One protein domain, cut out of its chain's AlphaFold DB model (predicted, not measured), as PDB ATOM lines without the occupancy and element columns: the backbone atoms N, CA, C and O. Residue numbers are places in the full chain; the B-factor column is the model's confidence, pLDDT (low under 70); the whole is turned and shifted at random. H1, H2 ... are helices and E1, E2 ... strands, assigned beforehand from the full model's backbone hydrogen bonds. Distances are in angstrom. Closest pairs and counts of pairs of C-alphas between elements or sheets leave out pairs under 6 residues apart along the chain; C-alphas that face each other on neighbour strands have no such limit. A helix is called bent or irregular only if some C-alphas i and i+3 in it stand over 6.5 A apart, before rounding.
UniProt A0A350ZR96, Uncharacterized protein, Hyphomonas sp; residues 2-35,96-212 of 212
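Overview. This is residues 2 to 35 and 96 to 212 of the 212 residues of an uncharacterized protein of Hyphomonas sp (UniProt A0A350ZR96). A twisted sheet of five strands has two helices packed over one face: the long H1 along E3 and E1, and the shorter H5 over E4 and, only just, E5; no named helix lies over the other face. H4 extends the body past one end of the sheet, joined to it through H5, and H3 packs on H4 there; at the opposite end the loop of residues 149 to 155 sticks out free. The printed part has 151 residues, with five named helices and five named strands in the order E1 H1 H2 H3 H4 E2 E3 H5 E4 E5. The sheet's order is E2 E3 E1 E4 E5, antiparallel throughout, and the class is mixed, helices and strands. The whole is compact, with a radius of gyration of the C-alphas of 17.2 A, yet its outline is a rod of 61 by 29 by 25 A.

Along the chain. E1, residues 2 to 12, begins at C-alpha 2 (208.363, 179.464, 152.131) and is 32.4 A long. H1, residues 13 to 29, is 25.3 A long and irregular: C-alphas 14 and 17 are 7.5 A apart. After the cut come H2, residues 99 to 102, and H3, residues 107 to 111. H4, residues 114 to 126, begins at C-alpha 114 (195.077, 184.035, 133.198), is 13.9 A long and is irregular too, with C-alphas 116 and 119 7.9 A apart. E2, residues 135 to 144, is 25.9 A long and bends by 54 degrees at residue 139. E3, residues 159 to 169, is 32.1 A long. H5, residues 176 to 185, is 14.5 A long and E4, residues 190 to 195, 17.4 A. E5, residues 198 to 203, is 14.2 A long and ends at C-alpha 203 (208.311, 197.936, 157.680).

Arrangement. In the sheet, E3 and E1 are antiparallel at 164 degrees, with N 7 and O 164 2.9 A apart, within hydrogen-bond range. E1 and E4 stand at 158 degrees, with N 6 and O 192 at 2.8 A. E2 and E5 are the edge strands; E2 and E3 form a hairpin, with N 141 and O 163 at 2.8 A, and E4 and E5 form another, with N 193 and O 201 at 2.8 A. H1 is on the sheet at a height of 8.2 A, over E3 and E1, and runs along the strands, at 24 degrees to E1 on the local plane. Its closest C-alphas to E3 are those of Glu 13 and Val 160, 6.0 A apart. H5 is on the same face at a height of 10.0 A, over E4 and only just over E5, with 3 of its C-alphas, and runs along the strands, at 14 degrees to E4 on the local plane. E3, H5 and E4 form a split strand-helix-strand unit, two strands running the same way with a helix between them along the chain and E1 between them in the sheet; its crossover is right-handed. H4 and H5 touch only at their ends, Trp 126 and Trp 178 having the closest C-alphas, 4.5 A apart, at a steep tilt of 63 degrees. H3 touches H4, the C-alphas of Val 109 and Gly 118 being 5.8 A apart. H2 is close to H5 but not clearly touching, with the C-alphas of Leu 102 and Val 182 7.1 A apart. H1 and H5 are apart. In H3 the O i to N i+4 pair is within hydrogen-bond range; H1 has 11 of 13, H4 7 of 9 and H5 5 of 6, and H2 is too short for such a pair.

Size, cuts and confidence. The two C-alphas farthest apart are those of Gly 116 and Lys 154, at 61.2 A. Residues 36 to 95 are not printed, and C-alphas 35 and 96 are 12.2 A apart across this cut, which lies between H1 and H2. Of the links that are printed whole, E2 to E3 is long, with 14 residues. The mean pLDDT of the printed part is 75.1; residues under 70 include 131 to 139, 147 to 157 and 201 to 212, the chain's last residue being 212.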
ATOM      1  N   ARG A   2     209.171 179.354 150.907       77.06
ATOM      2  CA  ARG A   2     208.363 179.464 152.131       77.06
ATOM      3  C   ARG A   2     208.411 180.902 152.626       77.06
ATOM      4  O   ARG A   2     209.482 181.425 152.893       77.06
ATOM      5  N   CYS A   3     207.252 181.520 152.774       79.50
ATOM      6  CA  CYS A   3     207.098 182.878 153.269       79.50
ATOM      7  C   CYS A   3     206.432 182.880 154.645       79.50
ATOM      8  O   CYS A   3     205.598 182.020 154.945       79.50
ATOM      9  N   SER A   4     206.751 183.885 155.452       82.88
ATOM     10  CA  SER A   4     205.972 184.273 156.619       82.88
ATOM     11  C   SER A   4     205.549 185.736 156.492       82.88
ATOM     12  O   SER A   4     206.259 186.571 155.933       82.88
ATOM     13  N   LEU A   5     204.361 186.050 156.998       85.75
ATOM     14  CA  LEU A   5     203.914 187.410 157.248       85.75
ATOM     15  C   LEU A   5     203.509 187.497 158.707       85.75
ATOM     16  O   LEU A   5     202.703 186.700 159.176       85.75
ATOM     17  N   THR A   6     204.009 188.502 159.405       88.12
ATOM     18  CA  THR A   6     203.567 188.834 160.753       88.12
ATOM     19  C   THR A   6     202.921 190.206 160.742       88.12
ATOM     20  O   THR A   6     203.556 191.182 160.347       88.12
ATOM     21  N   ALA A   7     201.673 190.283 161.203       89.69
ATOM     22  CA  ALA A   7     201.014 191.543 161.529       89.69
ATOM     23  C   ALA A   7     201.059 191.751 163.042       89.69
ATOM     24  O   ALA A   7     200.850 190.804 163.805       89.69
ATOM     25  N   TRP A   8     201.336 192.969 163.493       91.50
ATOM     26  CA  TRP A   8     201.522 193.248 164.913       91.50
ATOM     27  C   TRP A   8     201.063 194.646 165.325       91.50
ATOM     28  O   TRP A   8     200.957 195.560 164.508       91.50
ATOM     29  N   LEU A   9     200.809 194.793 166.623       90.25
ATOM     30  CA  LEU A   9     200.501 196.042 167.311       90.25
ATOM     31  C   LEU A   9     201.361 196.139 168.571       90.25
ATOM     32  O   LEU A   9     201.421 195.188 169.350       90.25
ATOM     33  N   ASP A  10     201.984 197.295 168.788       88.69
ATOM     34  CA  ASP A  10     202.661 197.611 170.046       88.69
ATOM     35  C   ASP A  10     201.695 198.421 170.921       88.69
ATOM     36  O   ASP A  10     201.315 199.542 170.584       88.69
ATOM     37  N   VAL A  11     201.255 197.839 172.037       87.31
ATOM     38  CA  VAL A  11     200.225 198.414 172.916       87.31
ATOM     39  C   VAL A  11     200.645 198.360 174.377       87.31
ATOM     40  O   VAL A  11     201.576 197.654 174.747       87.31
ATOM     41  N   THR A  12     199.969 199.106 175.246       88.38
ATOM     42  CA  THR A  12     200.122 198.913 176.693       88.38
ATOM     43  C   THR A  12     199.460 197.604 177.125       88.38
ATOM     44  O   THR A  12     198.557 197.101 176.457       88.38
ATOM     45  N   GLU A  13     199.866 197.067 178.275       86.25
ATOM     46  CA  GLU A  13     199.317 195.816 178.820       86.25
ATOM     47  C   GLU A  13     197.780 195.839 178.944       86.25
ATOM     48  O   GLU A  13     197.103 194.895 178.542       86.25
ATOM     49  N   ALA A  14     197.207 196.964 179.383       88.12
ATOM     50  CA  ALA A  14     195.756 197.145 179.493       88.12
ATOM     51  C   ALA A  14     195.014 197.071 178.140       88.12
ATOM     52  O   ALA A  14     193.823 196.763 178.100       88.12
ATOM     53  N   ALA A  15     195.701 197.349 177.029       90.06
ATOM     54  CA  ALA A  15     195.130 197.361 175.685       90.06
ATOM     55  C   ALA A  15     195.333 196.041 174.915       90.06
ATOM     56  O   ALA A  15     194.817 195.903 173.804       90.06
ATOM     57  N   VAL A  16     196.010 195.042 175.500       89.62
ATOM     58  CA  VAL A  16     196.253 193.729 174.869       89.62
ATOM     59  C   VAL A  16     194.964 193.060 174.365       89.62
ATOM     60  O   VAL A  16     194.938 192.671 173.196       89.62
ATOM     61  N   PRO A  17     193.853 192.984 175.132       93.19
ATOM     62  CA  PRO A  17     192.624 192.357 174.634       93.19
ATOM     63  C   PRO A  17     192.027 193.060 173.406       93.19
ATOM     64  O   PRO A  17     191.416 192.413 172.557       93.19
ATOM     65  N   ALA A  18     192.186 194.383 173.299       91.38
ATOM     66  CA  ALA A  18     191.724 195.138 172.138       91.38
ATOM     67  C   ALA A  18     192.607 194.870 170.909       91.38
ATOM     68  O   ALA A  18     192.072 194.652 169.824       91.38
ATOM     69  N   ALA A  19     193.928 194.806 171.092       90.00
ATOM     70  CA  ALA A  19     194.868 194.476 170.024       90.00
ATOM     71  C   ALA A  19     194.662 193.056 169.471       90.00
ATOM     72  O   ALA A  19     194.698 192.860 168.258       90.00
ATOM     73  N   ILE A  20     194.384 192.074 170.342       91.56
ATOM     74  CA  ILE A  20     194.040 190.705 169.922       91.56
ATOM     75  C   ILE A  20     192.805 190.731 169.016       91.56
ATOM     76  O   ILE A  20     192.857 190.212 167.901       91.56
ATOM     77  N   ARG A  21     191.725 191.398 169.448       90.25
ATOM     78  CA  ARG A  21     190.497 191.524 168.646       90.25
ATOM     79  C   ARG A  21     190.748 192.204 167.301       90.25
ATOM     80  O   ARG A  21     190.195 191.774 166.298       90.25
ATOM     81  N   GLU A  22     191.579 193.242 167.257       90.44
ATOM     82  CA  GLU A  22     191.912 193.941 166.010       90.44
ATOM     83  C   GLU A  22     192.638 193.015 165.016       90.44
ATOM     84  O   GLU A  22     192.263 192.952 163.843       90.44
ATOM     85  N   LEU A  23     193.602 192.217 165.488       89.31
ATOM     86  CA  LEU A  23     194.286 191.213 164.665       89.31
ATOM     87  C   LEU A  23     193.364 190.062 164.238       89.31
ATOM     88  O   LEU A  23     193.519 189.519 163.143       89.31
ATOM     89  N   GLU A  24     192.398 189.675 165.071       88.00
ATOM     90  CA  GLU A  24     191.382 188.680 164.720       88.00
ATOM     91  C   GLU A  24     190.412 189.193 163.658       88.00
ATOM     92  O   GLU A  24     190.126 188.467 162.705       88.00
ATOM     93  N   VAL A  25     189.958 190.444 163.772       87.81
ATOM     94  CA  VAL A  25     189.123 191.102 162.759       87.81
ATOM     95  C   VAL A  25     189.882 191.208 161.442       87.81
ATOM     96  O   VAL A  25     189.347 190.817 160.408       87.81
ATOM     97  N   PHE A  26     191.143 191.648 161.470       87.06
ATOM     98  CA  PHE A  26     192.009 191.626 160.290       87.06
ATOM     99  C   PHE A  26     192.091 190.217 159.687       87.06
ATOM    100  O   PHE A  26     191.867 190.037 158.493       87.06
ATOM    101  N   ALA A  27     192.353 189.195 160.505       84.25
ATOM    102  CA  ALA A  27     192.444 187.819 160.029       84.25
ATOM    103  C   ALA A  27     191.130 187.318 159.411       84.25
ATOM    104  O   ALA A  27     191.175 186.557 158.451       84.25
ATOM    105  N   ALA A  28     189.980 187.702 159.976       81.69
ATOM    106  CA  ALA A  28     188.653 187.269 159.547       81.69
ATOM    107  C   ALA A  28     188.200 187.952 158.250       81.69
ATOM    108  O   ALA A  28     187.708 187.274 157.350       81.69
ATOM    109  N   MET A  29     188.406 189.269 158.142       81.12
ATOM    110  CA  MET A  29     188.068 190.059 156.948       81.12
ATOM    111  C   MET A  29     188.853 189.610 155.720       81.12
ATOM    112  O   MET A  29     188.364 189.703 154.601       81.12
ATOM    113  N   ASN A  30     190.048 189.075 155.950       80.44
ATOM    114  CA  ASN A  30     190.958 188.650 154.901       80.44
ATOM    115  C   ASN A  30     190.941 187.137 154.703       80.44
ATOM    116  O   ASN A  30     191.906 186.574 154.202       80.44
ATOM    117  N   ARG A  31     189.865 186.453 155.107       78.75
ATOM    118  CA  ARG A  31     189.637 185.058 154.723       78.75
ATOM    119  C   ARG A  31     188.963 184.997 153.367       78.75
ATOM    120  O   ARG A  31     188.017 185.736 153.105       78.75
ATOM    121  N   GLY A  32     189.359 184.027 152.562       73.56
ATOM    122  CA  GLY A  32     188.728 183.800 151.273       73.56
ATOM    123  C   GLY A  32     189.014 182.407 150.720       73.56
ATOM    124  O   GLY A  32     189.628 181.581 151.405       73.56
ATOM    125  N   PRO A  33     188.507 182.112 149.516       65.81
ATOM    126  CA  PRO A  33     188.650 180.801 148.882       65.81
ATOM    127  C   PRO A  33     190.116 180.439 148.576       65.81
ATOM    128  O   PRO A  33     190.438 179.269 148.373       65.81
ATOM    129  N   GLY A  34     191.028 181.419 148.567       63.22
ATOM    130  CA  GLY A  34     192.473 181.242 148.421       63.22
ATOM    131  C   GLY A  34     192.946 180.904 147.009       63.22
ATOM    132  O   GLY A  34     194.145 180.944 146.751       63.22
ATOM    133  N   ILE A  35     192.037 180.558 146.100       63.69
ATOM    134  CA  ILE A  35     192.309 180.404 144.674       63.69
ATOM    135  C   ILE A  35     191.288 181.252 143.929       63.69
ATOM    136  O   ILE A  35     190.082 181.094 144.104       63.69
ATOM    137  N   ALA A  96     192.990 181.055 155.873       63.88
ATOM    138  CA  ALA A  96     193.451 182.147 156.714       63.88
ATOM    139  C   ALA A  96     194.402 183.036 155.902       63.88
ATOM    140  O   ALA A  96     195.479 182.572 155.565       63.88
ATOM    141  N   LEU A  97     194.016 184.294 155.649       73.56
ATOM    142  CA  LEU A  97     194.750 185.275 154.834       73.56
ATOM    143  C   LEU A  97     194.803 184.920 153.332       73.56
ATOM    144  O   LEU A  97     195.729 184.280 152.843       73.56
ATOM    145  N   ASP A  98     193.793 185.378 152.600       76.25
ATOM    146  CA  ASP A  98     193.645 185.263 151.153       76.25
ATOM    147  C   ASP A  98     193.995 186.599 150.478       76.25
ATOM    148  O   ASP A  98     193.347 187.624 150.719       76.25
ATOM    149  N   LEU A  99     195.008 186.590 149.604       74.00
ATOM    150  CA  LEU A  99     195.387 187.778 148.839       74.00
ATOM    151  C   LEU A  99     194.239 188.285 147.962       74.00
ATOM    152  O   LEU A  99     194.106 189.496 147.803       74.00
ATOM    153  N   ALA A 100     193.386 187.389 147.462       72.81
ATOM    154  CA  ALA A 100     192.221 187.741 146.661       72.81
ATOM    155  C   ALA A 100     191.099 188.387 147.481       72.81
ATOM    156  O   ALA A 100     190.329 189.174 146.936       72.81
ATOM    157  N   ALA A 101     191.012 188.096 148.782       73.69
ATOM    158  CA  ALA A 101     190.104 188.811 149.678       73.69
ATOM    159  C   ALA A 101     190.598 190.243 149.949       73.69
ATOM    160  O   ALA A 101     189.794 191.159 150.100       73.69
ATOM    161  N   LEU A 102     191.920 190.436 149.980       75.19
ATOM    162  CA  LEU A 102     192.567 191.710 150.302       75.19
ATOM    163  C   LEU A 102     192.684 192.668 149.117       75.19
ATOM    164  O   LEU A 102     192.390 193.854 149.237       75.19
ATOM    165  N   VAL A 103     193.151 192.156 147.982       78.62
ATOM    166  CA  VAL A 103     193.335 192.902 146.736       78.62
ATOM    167  C   VAL A 103     192.631 192.100 145.642       78.62
ATOM    168  O   VAL A 103     193.258 191.245 145.011       78.62
ATOM    169  N   PRO A 104     191.317 192.312 145.454       79.38
ATOM    170  CA  PRO A 104     190.505 191.472 144.587       79.38
ATOM    171  C   PRO A 104     190.858 191.660 143.115       79.38
ATOM    172  O   PRO A 104     191.065 192.778 142.640       79.38
ATOM    173  N   VAL A 105     190.859 190.549 142.378       79.25
ATOM    174  CA  VAL A 105     191.022 190.559 140.922       79.25
ATOM    175  C   VAL A 105     189.744 191.121 140.284       79.25
ATOM    176  O   VAL A 105     188.658 190.580 140.517       79.25
ATOM    177  N   PRO A 106     189.820 192.188 139.468       83.69
ATOM    178  CA  PRO A 106     188.653 192.748 138.806       83.69
ATOM    179  C   PRO A 106     187.973 191.731 137.888       83.69
ATOM    180  O   PRO A 106     188.636 191.005 137.151       83.69
ATOM    181  N   ARG A 107     186.636 191.760 137.828       77.38
ATOM    182  CA  ARG A 107     185.854 190.877 136.943       77.38
ATOM    183  C   ARG A 107     186.297 190.949 135.479       77.38
ATOM    184  O   ARG A 107     186.329 189.926 134.815       77.38
ATOM    185  N   ALA A 108     186.657 192.132 134.981       79.00
ATOM    186  CA  ALA A 108     187.148 192.295 133.610       79.00
ATOM    187  C   ALA A 108     188.436 191.495 133.347       79.00
ATOM    188  O   ALA A 108     188.591 190.926 132.278       79.00
ATOM    189  N   VAL A 109     189.322 191.417 134.339       81.44
ATOM    190  CA  VAL A 109     190.581 190.667 134.270       81.44
ATOM    191  C   VAL A 109     190.320 189.166 134.384       81.44
ATOM    192  O   VAL A 109     190.902 188.391 133.634       81.44
ATOM    193  N   LEU A 110     189.383 188.764 135.249       75.50
ATOM    194  CA  LEU A 110     188.931 187.373 135.338       75.50
ATOM    195  C   LEU A 110     188.369 186.874 134.007       75.50
ATOM    196  O   LEU A 110     188.752 185.803 133.564       75.50
ATOM    197  N   LEU A 111     187.519 187.667 133.348       70.19
ATOM    198  CA  LEU A 111     186.908 187.318 132.059       70.19
ATOM    199  C   LEU A 111     187.911 187.200 130.901       70.19
ATOM    200  O   LEU A 111     187.594 186.576 129.896       70.19
ATOM    201  N   LEU A 112     189.096 187.808 131.013       73.62
ATOM    202  CA  LEU A 112     190.174 187.653 130.027       73.62
ATOM    203  C   LEU A 112     190.998 186.373 130.254       73.62
ATOM    204  O   LEU A 112     191.840 186.020 129.426       73.62
ATOM    205  N   GLY A 113     190.784 185.693 131.381       72.31
ATOM    206  CA  GLY A 113     191.556 184.535 131.795       72.31
ATOM    207  C   GLY A 113     193.000 184.868 132.186       72.31
ATOM    208  O   GLY A 113     193.521 185.973 131.995       72.31
ATOM    209  N   TYR A 114     193.694 183.870 132.735       75.00
ATOM    210  CA  TYR A 114     195.077 184.035 133.198       75.00
ATOM    211  C   TYR A 114     196.026 184.480 132.069       75.00
ATOM    212  O   TYR A 114     196.870 185.355 132.264       75.00
ATOM    213  N   GLY A 115     195.862 183.905 130.873       71.94
ATOM    214  CA  GLY A 115     196.701 184.197 129.710       71.94
ATOM    215  C   GLY A 115     196.355 185.488 128.962       71.94
ATOM    216  O   GLY A 115     197.226 186.013 128.280       71.94
ATOM    217  N   GLY A 116     195.122 185.997 129.076       71.62
ATOM    218  CA  GLY A 116     194.666 187.197 128.360       71.62
ATOM    219  C   GLY A 116     194.812 188.506 129.140       71.62
ATOM    220  O   GLY A 116     194.344 189.540 128.676       71.62
ATOM    221  N   GLY A 117     195.427 188.468 130.324       77.00
ATOM    222  CA  GLY A 117     195.659 189.653 131.160       77.00
ATOM    223  C   GLY A 117     195.825 189.341 132.647       77.00
ATOM    224  O   GLY A 117     196.285 190.184 133.415       77.00
ATOM    225  N   GLY A 118     195.499 188.118 133.075       81.62
ATOM    226  CA  GLY A 118     195.624 187.734 134.474       81.62
ATOM    227  C   GLY A 118     197.046 187.725 135.019       81.62
ATOM    228  O   GLY A 118     197.287 188.289 136.082       81.62
ATOM    229  N   ARG A 119     198.003 187.156 134.277       82.88
ATOM    230  CA  ARG A 119     199.425 187.154 134.670       82.88
ATOM    231  C   ARG A 119     199.973 188.572 134.850       82.88
ATOM    232  O   ARG A 119     200.655 188.851 135.829       82.88
ATOM    233  N   GLU A 120     199.657 189.470 133.923       86.62
ATOM    234  CA  GLU A 120     200.093 190.873 133.969       86.62
ATOM    235  C   GLU A 120     199.475 191.607 135.158       86.62
ATOM    236  O   GLU A 120     200.164 192.338 135.869       86.62
ATOM    237  N   TRP A 121     198.192 191.357 135.425       87.75
ATOM    238  CA  TRP A 121     197.521 191.927 136.583       87.75
ATOM    239  C   TRP A 121     198.125 191.428 137.902       87.75
ATOM    240  O   TRP A 121     198.365 192.240 138.798       87.75
ATOM    241  N   LEU A 122     198.409 190.126 138.021       83.44
ATOM    242  CA  LEU A 122     199.030 189.533 139.212       83.44
ATOM    243  C   LEU A 122     200.426 190.109 139.461       83.44
ATOM    244  O   LEU A 122     200.728 190.513 140.582       83.44
ATOM    245  N   LEU A 123     201.241 190.249 138.417       84.88
ATOM    246  CA  LEU A 123     202.553 190.887 138.520       84.88
ATOM    247  C   LEU A 123     202.440 192.345 138.976       84.88
ATOM    248  O   LEU A 123     203.139 192.754 139.900       84.88
ATOM    249  N   ALA A 124     201.534 193.120 138.380       86.06
ATOM    250  CA  ALA A 124     201.387 194.538 138.695       86.06
ATOM    251  C   ALA A 124     200.836 194.797 140.108       86.06
ATOM    252  O   ALA A 124     201.202 195.788 140.740       86.06
ATOM    253  N   ASN A 125     199.945 193.934 140.603       85.31
ATOM    254  CA  ASN A 125     199.212 194.183 141.849       85.31
ATOM    255  C   ASN A 125     199.728 193.358 143.021       85.31
ATOM    256  O   ASN A 125     199.757 193.850 144.149       85.31
ATOM    257  N   TRP A 126     200.114 192.112 142.773       82.50
ATOM    258  CA  TRP A 126     200.601 191.204 143.805       82.50
ATOM    259  C   TRP A 126     202.112 191.000 143.737       82.50
ATOM    260  O   TRP A 126     202.687 190.630 144.749       82.50
ATOM    261  N   GLY A 127     202.772 191.297 142.614       80.56
ATOM    262  CA  GLY A 127     204.216 191.083 142.454       80.56
ATOM    263  C   GLY A 127     204.591 189.618 142.217       80.56
ATOM    264  O   GLY A 127     205.757 189.257 142.329       80.56
ATOM    265  N   VAL A 128     203.607 188.770 141.905       76.88
ATOM    266  CA  VAL A 128     203.786 187.330 141.684       76.88
ATOM    267  C   VAL A 128     203.199 186.933 140.342       76.88
ATOM    268  O   VAL A 128     202.233 187.533 139.879       76.88
ATOM    269  N   GLU A 129     203.776 185.915 139.710       73.94
ATOM    270  CA  GLU A 129     203.257 185.414 138.436       73.94
ATOM    271  C   GLU A 129     202.079 184.467 138.636       73.94
ATOM    272  O   GLU A 129     201.121 184.510 137.875       73.94
ATOM    273  N   VAL A 130     202.135 183.640 139.677       70.12
ATOM    274  CA  VAL A 130     201.135 182.612 139.957       70.12
ATOM    275  C   VAL A 130     200.284 183.058 141.149       70.12
ATOM    276  O   VAL A 130     200.829 183.620 142.102       70.12
ATOM    277  N   PRO A 131     198.956 182.822 141.138       65.19
ATOM    278  CA  PRO A 131     198.124 183.061 142.309       65.19
ATOM    279  C   PRO A 131     198.709 182.363 143.537       65.19
ATOM    280  O   PRO A 131     199.048 181.180 143.479       65.19
ATOM    281  N   VAL A 132     198.820 183.089 144.649       62.62
ATOM    282  CA  VAL A 132     199.351 182.528 145.892       62.62
ATOM    283  C   VAL A 132     198.354 181.519 146.438       62.62
ATOM    284  O   VAL A 132     197.363 181.853 147.086       62.62
ATOM    285  N   SER A 133     198.634 180.254 146.187       54.38
ATOM    286  CA  SER A 133     197.974 179.159 146.860       54.38
ATOM    287  C   SER A 133     198.523 179.070 148.277       54.38
ATOM    288  O   SER A 133     199.633 178.586 148.467       54.38
ATOM    289  N   PHE A 134     197.681 179.453 149.241       55.34
ATOM    290  CA  PHE A 134     197.701 179.012 150.641       55.34
ATOM    291  C   PHE A 134     198.575 179.793 151.623       55.34
ATOM    292  O   PHE A 134     199.795 179.717 151.563       55.34
ATOM    293  N   ALA A 135     197.917 180.380 152.629       55.41
ATOM    294  CA  ALA A 135     198.497 180.697 153.925       55.41
ATOM    295  C   ALA A 135     197.828 179.875 155.039       55.41
ATOM    296  O   ALA A 135     196.602 179.794 155.141       55.41
ATOM    297  N   GLN A 136     198.649 179.240 155.873       58.81
ATOM    298  CA  GLN A 136     198.251 178.689 157.161       58.81
ATOM    299  C   GLN A 136     198.352 179.804 158.199       58.81
ATOM    300  O   GLN A 136     199.422 180.376 158.423       58.81
ATOM    301  N   GLY A 137     197.224 180.127 158.830       54.62
ATOM    302  CA  GLY A 137     197.208 181.019 159.982       54.62
ATOM    303  C   GLY A 137     197.725 180.291 161.216       54.62
ATOM    304  O   GLY A 137     197.310 179.164 161.476       54.62
ATOM    305  N   MET A 138     198.601 180.941 161.976       63.12
ATOM    306  CA  MET A 138     199.050 180.461 163.281       63.12
ATOM    307  C   MET A 138     198.493 181.324 164.424       63.12
ATOM    308  O   MET A 138     197.774 182.311 164.218       63.12
ATOM    309  N   GLU A 139     198.781 180.878 165.645       63.09
ATOM    310  CA  GLU A 139     198.340 181.464 166.908       63.09
ATOM    311  C   GLU A 139     198.838 182.900 167.120       63.09
ATOM    312  O   GLU A 139     199.858 183.334 166.579       63.09
ATOM    313  N   VAL A 140     198.101 183.642 167.946       72.94
ATOM    314  CA  VAL A 140     198.497 184.980 168.390       72.94
ATOM    315  C   VAL A 140     199.589 184.849 169.450       72.94
ATOM    316  O   VAL A 140     199.410 184.161 170.452       72.94
ATOM    317  N   LYS A 141     200.707 185.548 169.251       82.19
ATOM    318  CA  LYS A 141     201.836 185.607 170.184       82.19
ATOM    319  C   LYS A 141     201.882 186.982 170.848       82.19
ATOM    320  O   LYS A 141     201.765 188.006 170.177       82.19
ATOM    321  N   CYS A 142     202.085 187.004 172.163       77.25
ATOM    322  CA  CYS A 142     202.322 188.227 172.931       77.25
ATOM    323  C   CYS A 142     203.757 188.220 173.460       77.25
ATOM    324  O   CYS A 142     204.186 187.244 174.074       77.25
ATOM    325  N   SER A 143     204.504 189.294 173.233       82.94
ATOM    326  CA  SER A 143     205.894 189.423 173.677       82.94
ATOM    327  C   SER A 143     206.212 190.864 174.081       82.94
ATOM    328  O   SER A 143     205.476 191.784 173.725       82.94
ATOM    329  N   PRO A 144     207.287 191.116 174.847       75.38
ATOM    330  CA  PRO A 144     207.746 192.480 175.083       75.38
ATOM    331  C   PRO A 144     208.042 193.182 173.753       75.38
ATOM    332  O   PRO A 144     208.751 192.631 172.907       75.38
ATOM    333  N   ALA A 145     207.519 194.395 173.563       75.69
ATOM    334  CA  ALA A 145     207.775 195.132 172.332       75.69
ATOM    335  C   ALA A 145     209.272 195.489 172.215       75.69
ATOM    336  O   ALA A 145     209.893 195.889 173.213       75.69
ATOM    337  N   PRO A 146     209.879 195.369 171.018       71.12
ATOM    338  CA  PRO A 146     211.267 195.745 170.815       71.12
ATOM    339  C   PRO A 146     211.454 197.231 171.123       71.12
ATOM    340  O   PRO A 146     210.709 198.098 170.663       71.12
ATOM    341  N   ARG A 147     212.474 197.534 171.926       63.94
ATOM    342  CA  ARG A 147     212.776 198.907 172.328       63.94
ATOM    343  C   ARG A 147     213.319 199.680 171.127       63.94
ATOM    344  O   ARG A 147     214.450 199.452 170.710       63.94
ATOM    345  N   LYS A 148     212.540 200.624 170.595       57.19
ATOM    346  CA  LYS A 148     213.074 201.644 169.681       57.19
ATOM    347  C   LYS A 148     213.972 202.592 170.481       57.19
ATOM    348  O   LYS A 148     213.604 202.999 171.580       57.19
ATOM    349  N   GLY A 149     215.164 202.862 169.949       48.59
ATOM    350  CA  GLY A 149     216.290 203.486 170.647       48.59
ATOM    351  C   GLY A 149     215.947 204.662 171.572       48.59
ATOM    352  O   GLY A 149     215.120 205.514 171.258       48.59
ATOM    353  N   GLY A 150     216.650 204.707 172.707       52.62
ATOM    354  CA  GLY A 150     216.526 205.736 173.740       52.62
ATOM    355  C   GLY A 150     216.228 205.149 175.121       52.62
ATOM    356  O   GLY A 150     215.562 204.122 175.253       52.62
ATOM    357  N   ARG A 151     216.736 205.795 176.181       51.00
ATOM    358  CA  ARG A 151     216.317 205.471 177.552       51.00
ATOM    359  C   ARG A 151     214.831 205.822 177.708       51.00
ATOM    360  O   ARG A 151     214.433 206.898 177.258       51.00
ATOM    361  N   PRO A 152     214.025 204.964 178.356       52.97
ATOM    362  CA  PRO A 152     212.624 205.269 178.612       52.97
ATOM    363  C   PRO A 152     212.512 206.593 179.368       52.97
ATOM    364  O   PRO A 152     213.270 206.853 180.310       52.97
ATOM    365  N   ARG A 153     211.560 207.438 178.962       60.16
ATOM    366  CA  ARG A 153     211.175 208.580 179.792       60.16
ATOM    367  C   ARG A 153     210.630 208.023 181.104       60.16
ATOM    368  O   ARG A 153     209.823 207.098 181.100       60.16
ATOM    369  N   LYS A 154     211.085 208.571 182.229       50.91
ATOM    370  CA  LYS A 154     210.620 208.171 183.561       50.91
ATOM    371  C   LYS A 154     209.082 208.239 183.592       50.91
ATOM    372  O   LYS A 154     208.530 209.308 183.359       50.91
ATOM    373  N   GLY A 155     208.419 207.101 183.822       64.69
ATOM    374  CA  GLY A 155     206.953 206.982 183.828       64.69
ATOM    375  C   GLY A 155     206.304 206.411 182.556       64.69
ATOM    376  O   GLY A 155     205.086 206.283 182.526       64.69
ATOM    377  N   SER A 156     207.060 206.043 181.514       66.94
ATOM    378  CA  SER A 156     206.492 205.335 180.355       66.94
ATOM    379  C   SER A 156     206.057 203.914 180.729       66.94
ATOM    380  O   SER A 156     206.868 203.153 181.265       66.94
ATOM    381  N   LEU A 157     204.811 203.551 180.410       69.69
ATOM    382  CA  LEU A 157     204.301 202.190 180.591       69.69
ATOM    383  C   LEU A 157     205.052 201.193 179.691       69.69
ATOM    384  O   LEU A 157     205.436 201.554 178.573       69.69
ATOM    385  N   PRO A 158     205.266 199.948 180.153       77.75
ATOM    386  CA  PRO A 158     205.823 198.900 179.311       77.75
ATOM    387  C   PRO A 158     204.883 198.616 178.133       77.75
ATOM    388  O   PRO A 158     203.664 198.536 178.296       77.75
ATOM    389  N   LEU A 159     205.471 198.478 176.945       84.12
ATOM    390  CA  LEU A 159     204.754 198.097 175.734       84.12
ATOM    391  C   LEU A 159     204.860 196.587 175.511       84.12
ATOM    392  O   LEU A 159     205.930 195.987 175.646       84.12
ATOM    393  N   VAL A 160     203.735 195.997 175.134       86.69
ATOM    394  CA  VAL A 160     203.557 194.606 174.737       86.69
ATOM    395  C   VAL A 160     203.286 194.590 173.237       86.69
ATOM    396  O   VAL A 160     202.390 195.281 172.752       86.69
ATOM    397  N   ARG A 161     204.054 193.790 172.505       89.38
ATOM    398  CA  ARG A 161     203.779 193.455 171.117       89.38
ATOM    399  C   ARG A 161     202.794 192.301 171.077       89.38
ATOM    400  O   ARG A 161     203.092 191.207 171.556       89.38
ATOM    401  N   VAL A 162     201.643 192.539 170.470       90.31
ATOM    402  CA  VAL A 162     200.682 191.496 170.112       90.31
ATOM    403  C   VAL A 162     200.850 191.240 168.623       90.31
ATOM    404  O   VAL A 162     200.753 192.171 167.827       90.31
ATOM    405  N   ALA A 163     201.151 190.003 168.244       90.50
ATOM    406  CA  ALA A 163     201.485 189.637 166.876       90.50
ATOM    407  C   ALA A 163     200.726 188.390 166.429       90.50
ATOM    408  O   ALA A 163     200.497 187.469 167.212       90.50
ATOM    409  N   LYS A 164     200.371 188.346 165.149       89.12
ATOM    410  CA  LYS A 164     199.819 187.165 164.492       89.12
ATOM    411  C   LYS A 164     200.632 186.858 163.248       89.12
ATOM    412  O   LYS A 164     200.950 187.762 162.480       89.12
ATOM    413  N   GLU A 165     200.969 185.587 163.090       87.31
ATOM    414  CA  GLU A 165     201.854 185.097 162.042       87.31
ATOM    415  C   GLU A 165     201.087 184.173 161.092       87.31
ATOM    416  O   GLU A 165     200.289 183.327 161.512       87.31
ATOM    417  N   TRP A 166     201.337 184.339 159.801       85.12
ATOM    418  CA  TRP A 166     200.860 183.475 158.732       85.12
ATOM    419  C   TRP A 166     202.059 182.927 157.983       85.12
ATOM    420  O   TRP A 166     202.975 183.680 157.663       85.12
ATOM    421  N   THR A 167     202.033 181.639 157.657       78.38
ATOM    422  CA  THR A 167     203.055 181.025 156.801       78.38
ATOM    423  C   THR A 167     202.418 180.526 155.520       78.38
ATOM    424  O   THR A 167     201.328 179.958 155.542       78.38
ATOM    425  N   PHE A 168     203.066 180.781 154.391       74.75
ATOM    426  CA  PHE A 168     202.530 180.472 153.073       74.75
ATOM    427  C   PHE A 168     203.621 180.089 152.093       74.75
ATOM    428  O   PHE A 168     204.790 180.408 152.292       74.75
ATOM    429  N   SER A 169     203.234 179.405 151.023       70.94
ATOM    430  CA  SER A 169     204.150 179.054 149.942       70.94
ATOM    431  C   SER A 169     203.839 179.904 148.723       70.94
ATOM    432  O   SER A 169     202.696 179.961 148.276       70.94
ATOM    433  N   VAL A 170     204.867 180.552 148.176       67.56
ATOM    434  CA  VAL A 170     204.756 181.331 146.940       67.56
ATOM    435  C   VAL A 170     205.786 180.853 145.931       67.56
ATOM    436  O   VAL A 170     206.912 180.492 146.292       67.56
ATOM    437  N   GLU A 171     205.400 180.867 144.660       65.75
ATOM    438  CA  GLU A 171     206.289 180.678 143.519       65.75
ATOM    439  C   GLU A 171     206.060 181.830 142.518       65.75
ATOM    440  O   GLU A 171     204.905 182.064 142.148       65.75
ATOM    441  N   PRO A 172     207.092 182.580 142.071       60.97
ATOM    442  CA  PRO A 172     208.522 182.501 142.402       60.97
ATOM    443  C   PRO A 172     209.047 183.602 143.362       60.97
ATOM    444  O   PRO A 172     210.257 183.707 143.523       60.97
ATOM    445  N   GLY A 173     208.201 184.425 143.997       69.94
ATOM    446  CA  GLY A 173     208.656 185.576 144.808       69.94
ATOM    447  C   GLY A 173     207.662 186.017 145.887       69.94
ATOM    448  O   GLY A 173     206.511 185.593 145.870       69.94
ATOM    449  N   PHE A 174     208.096 186.828 146.859       77.44
ATOM    450  CA  PHE A 174     207.207 187.332 147.914       77.44
ATOM    451  C   PHE A 174     206.269 188.407 147.334       77.44
ATOM    452  O   PHE A 174     206.729 189.241 146.551       77.44
ATOM    453  N   PRO A 175     204.977 188.449 147.711       80.31
ATOM    454  CA  PRO A 175     204.024 189.400 147.151       80.31
ATOM    455  C   PRO A 175     204.178 190.817 147.748       80.31
ATOM    456  O   PRO A 175     203.320 191.315 148.484       80.31
ATOM    457  N   GLU A 176     205.295 191.492 147.459       81.62
ATOM    458  CA  GLU A 176     205.643 192.803 148.035       81.62
ATOM    459  C   GLU A 176     204.643 193.904 147.666       81.62
ATOM    460  O   GLU A 176     204.216 194.682 148.525       81.62
ATOM    461  N   ALA A 177     204.233 193.958 146.393       82.50
ATOM    462  CA  ALA A 177     203.282 194.954 145.904       82.50
ATOM    463  C   ALA A 177     201.940 194.851 146.641       82.50
ATOM    464  O   ALA A 177     201.355 195.869 147.023       82.50
ATOM    465  N   TRP A 178     201.499 193.624 146.927       83.00
ATOM    466  CA  TRP A 178     200.320 193.370 147.745       83.00
ATOM    467  C   TRP A 178     200.519 193.863 149.181       83.00
ATOM    468  O   TRP A 178     199.671 194.595 149.690       83.00
ATOM    469  N   LEU A 179     201.653 193.558 149.821       82.81
ATOM    470  CA  LEU A 179     201.913 193.969 151.206       82.81
ATOM    471  C   LEU A 179     201.879 195.498 151.360       82.81
ATOM    472  O   LEU A 179     201.337 196.032 152.332       82.81
ATOM    473  N   MET A 180     202.394 196.220 150.363       84.94
ATOM    474  CA  MET A 180     202.339 197.681 150.329       84.94
ATOM    475  C   MET A 180     200.908 198.225 150.230       84.94
ATOM    476  O   MET A 180     200.623 199.287 150.792       84.94
ATOM    477  N   GLN A 181     199.997 197.511 149.565       83.19
ATOM    478  CA  GLN A 181     198.573 197.855 149.532       83.19
ATOM    479  C   GLN A 181     197.888 197.547 150.864       83.19
ATOM    480  O   GLN A 181     197.203 198.416 151.405       83.19
ATOM    481  N   VAL A 182     198.139 196.370 151.448       82.00
ATOM    482  CA  VAL A 182     197.616 195.992 152.774       82.00
ATOM    483  C   VAL A 182     197.995 197.040 153.820       82.00
ATOM    484  O   VAL A 182     197.144 197.484 154.587       82.00
ATOM    485  N   ARG A 183     199.238 197.535 153.797       84.75
ATOM    486  CA  ARG A 183     199.686 198.606 154.698       84.75
ATOM    487  C   ARG A 183     198.855 199.884 154.574       84.75
ATOM    488  O   ARG A 183     198.621 200.564 155.569       84.75
ATOM    489  N   ARG A 184     198.437 200.244 153.357       83.88
ATOM    490  CA  ARG A 184     197.589 201.426 153.128       83.88
ATOM    491  C   ARG A 184     196.179 201.216 153.675       83.88
ATOM    492  O   ARG A 184     195.603 202.163 154.197       83.88
ATOM    493  N   LEU A 185     195.652 199.997 153.571       84.44
ATOM    494  CA  LEU A 185     194.323 199.635 154.074       84.44
ATOM    495  C   LEU A 185     194.287 199.513 155.605       84.44
ATOM    496  O   LEU A 185     193.282 199.857 156.222       84.44
ATOM    497  N   TYR A 186     195.390 199.079 156.220       86.12
ATOM    498  CA  TYR A 186     195.509 198.866 157.663       86.12
ATOM    499  C   TYR A 186     196.683 199.665 158.253       86.12
ATOM    500  O   TYR A 186     197.653 199.078 158.732       86.12
ATOM    501  N   PRO A 187     196.611 201.010 158.262       84.94
ATOM    502  CA  PRO A 187     197.741 201.869 158.632       84.94
ATOM    503  C   PRO A 187     198.166 201.745 160.099       84.94
ATOM    504  O   PRO A 187     199.250 202.195 160.459       84.94
ATOM    505  N   ARG A 188     197.313 201.162 160.949       86.00
ATOM    506  CA  ARG A 188     197.596 200.934 162.372       86.00
ATOM    507  C   ARG A 188     198.429 199.680 162.620       86.00
ATOM    508  O   ARG A 188     199.071 199.600 163.658       86.00
ATOM    509  N   LEU A 189     198.417 198.718 161.697       87.81
ATOM    510  CA  LEU A 189     199.140 197.459 161.846       87.81
ATOM    511  C   LEU A 189     200.588 197.617 161.372       87.81
ATOM    512  O   LEU A 189     200.862 198.168 160.303       87.81
ATOM    513  N   GLY A 190     201.521 197.099 162.165       88.69
ATOM    514  CA  GLY A 190     202.886 196.846 161.725       88.69
ATOM    515  C   GLY A 190     202.966 195.525 160.967       88.69
ATOM    516  O   GLY A 190     202.229 194.590 161.279       88.69
ATOM    517  N   PHE A 191     203.869 195.438 159.986       87.75
ATOM    518  CA  PHE A 191     204.064 194.228 159.189       87.75
ATOM    519  C   PHE A 191     205.545 193.881 159.037       87.75
ATOM    520  O   PHE A 191     206.380 194.753 158.782       87.75
ATOM    521  N   THR A 192     205.857 192.597 159.158       87.00
ATOM    522  CA  THR A 192     207.152 192.020 158.782       87.00
ATOM    523  C   THR A 192     206.927 190.794 157.917       87.00
ATOM    524  O   THR A 192     206.019 190.009 158.186       87.00
ATOM    525  N   ALA A 193     207.744 190.637 156.886       84.19
ATOM    526  CA  ALA A 193     207.704 189.508 155.979       84.19
ATOM    527  C   ALA A 193     209.085 188.880 155.822       84.19
ATOM    528  O   ALA A 193     210.081 189.587 155.640       84.19
ATOM    529  N   GLU A 194     209.116 187.554 155.845       83.25
ATOM    530  CA  GLU A 194     210.326 186.755 155.667       83.25
ATOM    531  C   GLU A 194     210.098 185.729 154.556       83.25
ATOM    532  O   GLU A 194     208.984 185.229 154.389       83.25
ATOM    533  N   ALA A 195     211.142 185.405 153.799       81.38
ATOM    534  CA  ALA A 195     211.143 184.326 152.823       81.38
ATOM    535  C   ALA A 195     212.395 183.473 153.006       81.38
ATOM    536  O   ALA A 195     213.497 183.996 153.123       81.38
ATOM    537  N   ASP A 196     212.203 182.157 153.097       80.31
ATOM    538  CA  ASP A 196     213.246 181.160 153.362       80.31
ATOM    539  C   ASP A 196     214.153 181.507 154.569       80.31
ATOM    540  O   ASP A 196     215.310 181.106 154.643       80.31
ATOM    541  N   GLY A 197     213.596 182.217 155.560       67.50
ATOM    542  CA  GLY A 197     214.291 182.632 156.786       67.50
ATOM    543  C   GLY A 197     215.035 183.967 156.687       67.50
ATOM    544  O   GLY A 197     215.599 184.416 157.682       67.50
ATOM    545  N   GLU A 198     215.009 184.625 155.528       71.25
ATOM    546  CA  GLU A 198     215.556 185.966 155.344       71.25
ATOM    547  C   GLU A 198     214.441 187.010 155.375       71.25
ATOM    548  O   GLU A 198     213.379 186.840 154.774       71.25
ATOM    549  N   ALA A 199     214.668 188.116 156.085       73.62
ATOM    550  CA  ALA A 199     213.730 189.228 156.093       73.62
ATOM    551  C   ALA A 199     213.693 189.877 154.703       73.62
ATOM    552  O   ALA A 199     214.658 190.512 154.285       73.62
ATOM    553  N   VAL A 200     212.563 189.742 154.012       70.69
ATOM    554  CA  VAL A 200     212.363 190.327 152.677       70.69
ATOM    555  C   VAL A 200     211.794 191.729 152.801       70.69
ATOM    556  O   VAL A 200     212.223 192.647 152.110       70.69
ATOM    557  N   VAL A 201     210.861 191.931 153.736       69.81
ATOM    558  CA  VAL A 201     210.262 193.245 153.964       69.81
ATOM    559  C   VAL A 201     210.094 193.489 155.455       69.81
ATOM    560  O   VAL A 201     209.250 192.893 156.122       69.81
ATOM    561  N   HIS A 202     210.864 194.433 155.983       66.25
ATOM    562  CA  HIS A 202     210.685 194.936 157.337       66.25
ATOM    563  C   HIS A 202     210.160 196.371 157.278       66.25
ATOM    564  O   HIS A 202     210.884 197.284 156.877       66.25
ATOM    565  N   VAL A 203     208.912 196.595 157.701       61.38
ATOM    566  CA  VAL A 203     208.311 197.936 157.680       61.38
ATOM    567  C   VAL A 203     208.072 198.434 159.107       61.38
ATOM    568  O   VAL A 203     207.099 198.032 159.748       61.38
ATOM    569  N   PRO A 204     208.929 199.327 159.637       55.56
ATOM    570  CA  PRO A 204     208.657 199.983 160.905       55.56
ATOM    571  C   PRO A 204     207.538 201.032 160.759       55.56
ATOM    572  O   PRO A 204     207.484 201.760 159.772       55.56
ATOM    573  N   GLU A 205     206.662 201.075 161.772       57.16
ATOM    574  CA  GLU A 205     205.458 201.918 161.943       57.16
ATOM    575  C   GLU A 205     205.345 203.204 161.107       57.16
ATOM    576  O   GLU A 205     206.137 204.139 161.252       57.16
ATOM    577  N   ALA A 206     204.193 203.335 160.444       42.03
ATOM    578  CA  ALA A 206     203.487 204.607 160.404       42.03
ATOM    579  C   ALA A 206     202.754 204.790 161.746       42.03
ATOM    580  O   ALA A 206     201.612 204.379 161.915       42.03
ATOM    581  N   ALA A 207     203.433 205.391 162.722       41.31
ATOM    582  CA  ALA A 207     202.819 205.797 163.979       41.31
ATOM    583  C   ALA A 207     201.846 206.956 163.711       41.31
ATOM    584  O   ALA A 207     202.218 208.129 163.730       41.31
ATOM    585  N   GLY A 208     200.585 206.629 163.436       34.91
ATOM    586  CA  GLY A 208     199.471 207.567 163.463       34.91
ATOM    587  C   GLY A 208     198.759 207.454 164.803       34.91
ATOM    588  O   GLY A 208     197.941 206.561 164.985       34.91
ATOM    589  N   ARG A 209     199.118 208.343 165.735       36.59
ATOM    590  CA  ARG A 209     198.486 208.586 167.043       36.59
ATOM    591  C   ARG A 209     197.009 208.169 167.079       36.59
ATOM    592  O   ARG A 209     196.172 208.838 166.480       36.59
ATOM    593  N   VAL A 210     196.677 207.154 167.872       30.91
ATOM    594  CA  VAL A 210     195.345 207.104 168.478       30.91
ATOM    595  C   VAL A 210     195.434 208.006 169.697       30.91
ATOM    596  O   VAL A 210     196.096 207.676 170.681       30.91
ATOM    597  N   ALA A 211     194.902 209.218 169.545       30.64
ATOM    598  CA  ALA A 211     194.650 210.100 170.670       30.64
ATOM    599  C   ALA A 211     193.730 209.381 171.670       30.64
ATOM    600  O   ALA A 211     192.894 208.572 171.266       30.64
ATOM    601  N   ALA A 212     193.993 209.663 172.945       31.22
ATOM    602  CA  ALA A 212     193.270 209.194 174.120       31.22
ATOM    603  C   ALA A 212     191.747 209.358 174.019       31.22
ATOM    604  O   ALA A 212     191.300 210.310 173.337       31.22
TER     605      ALA A 212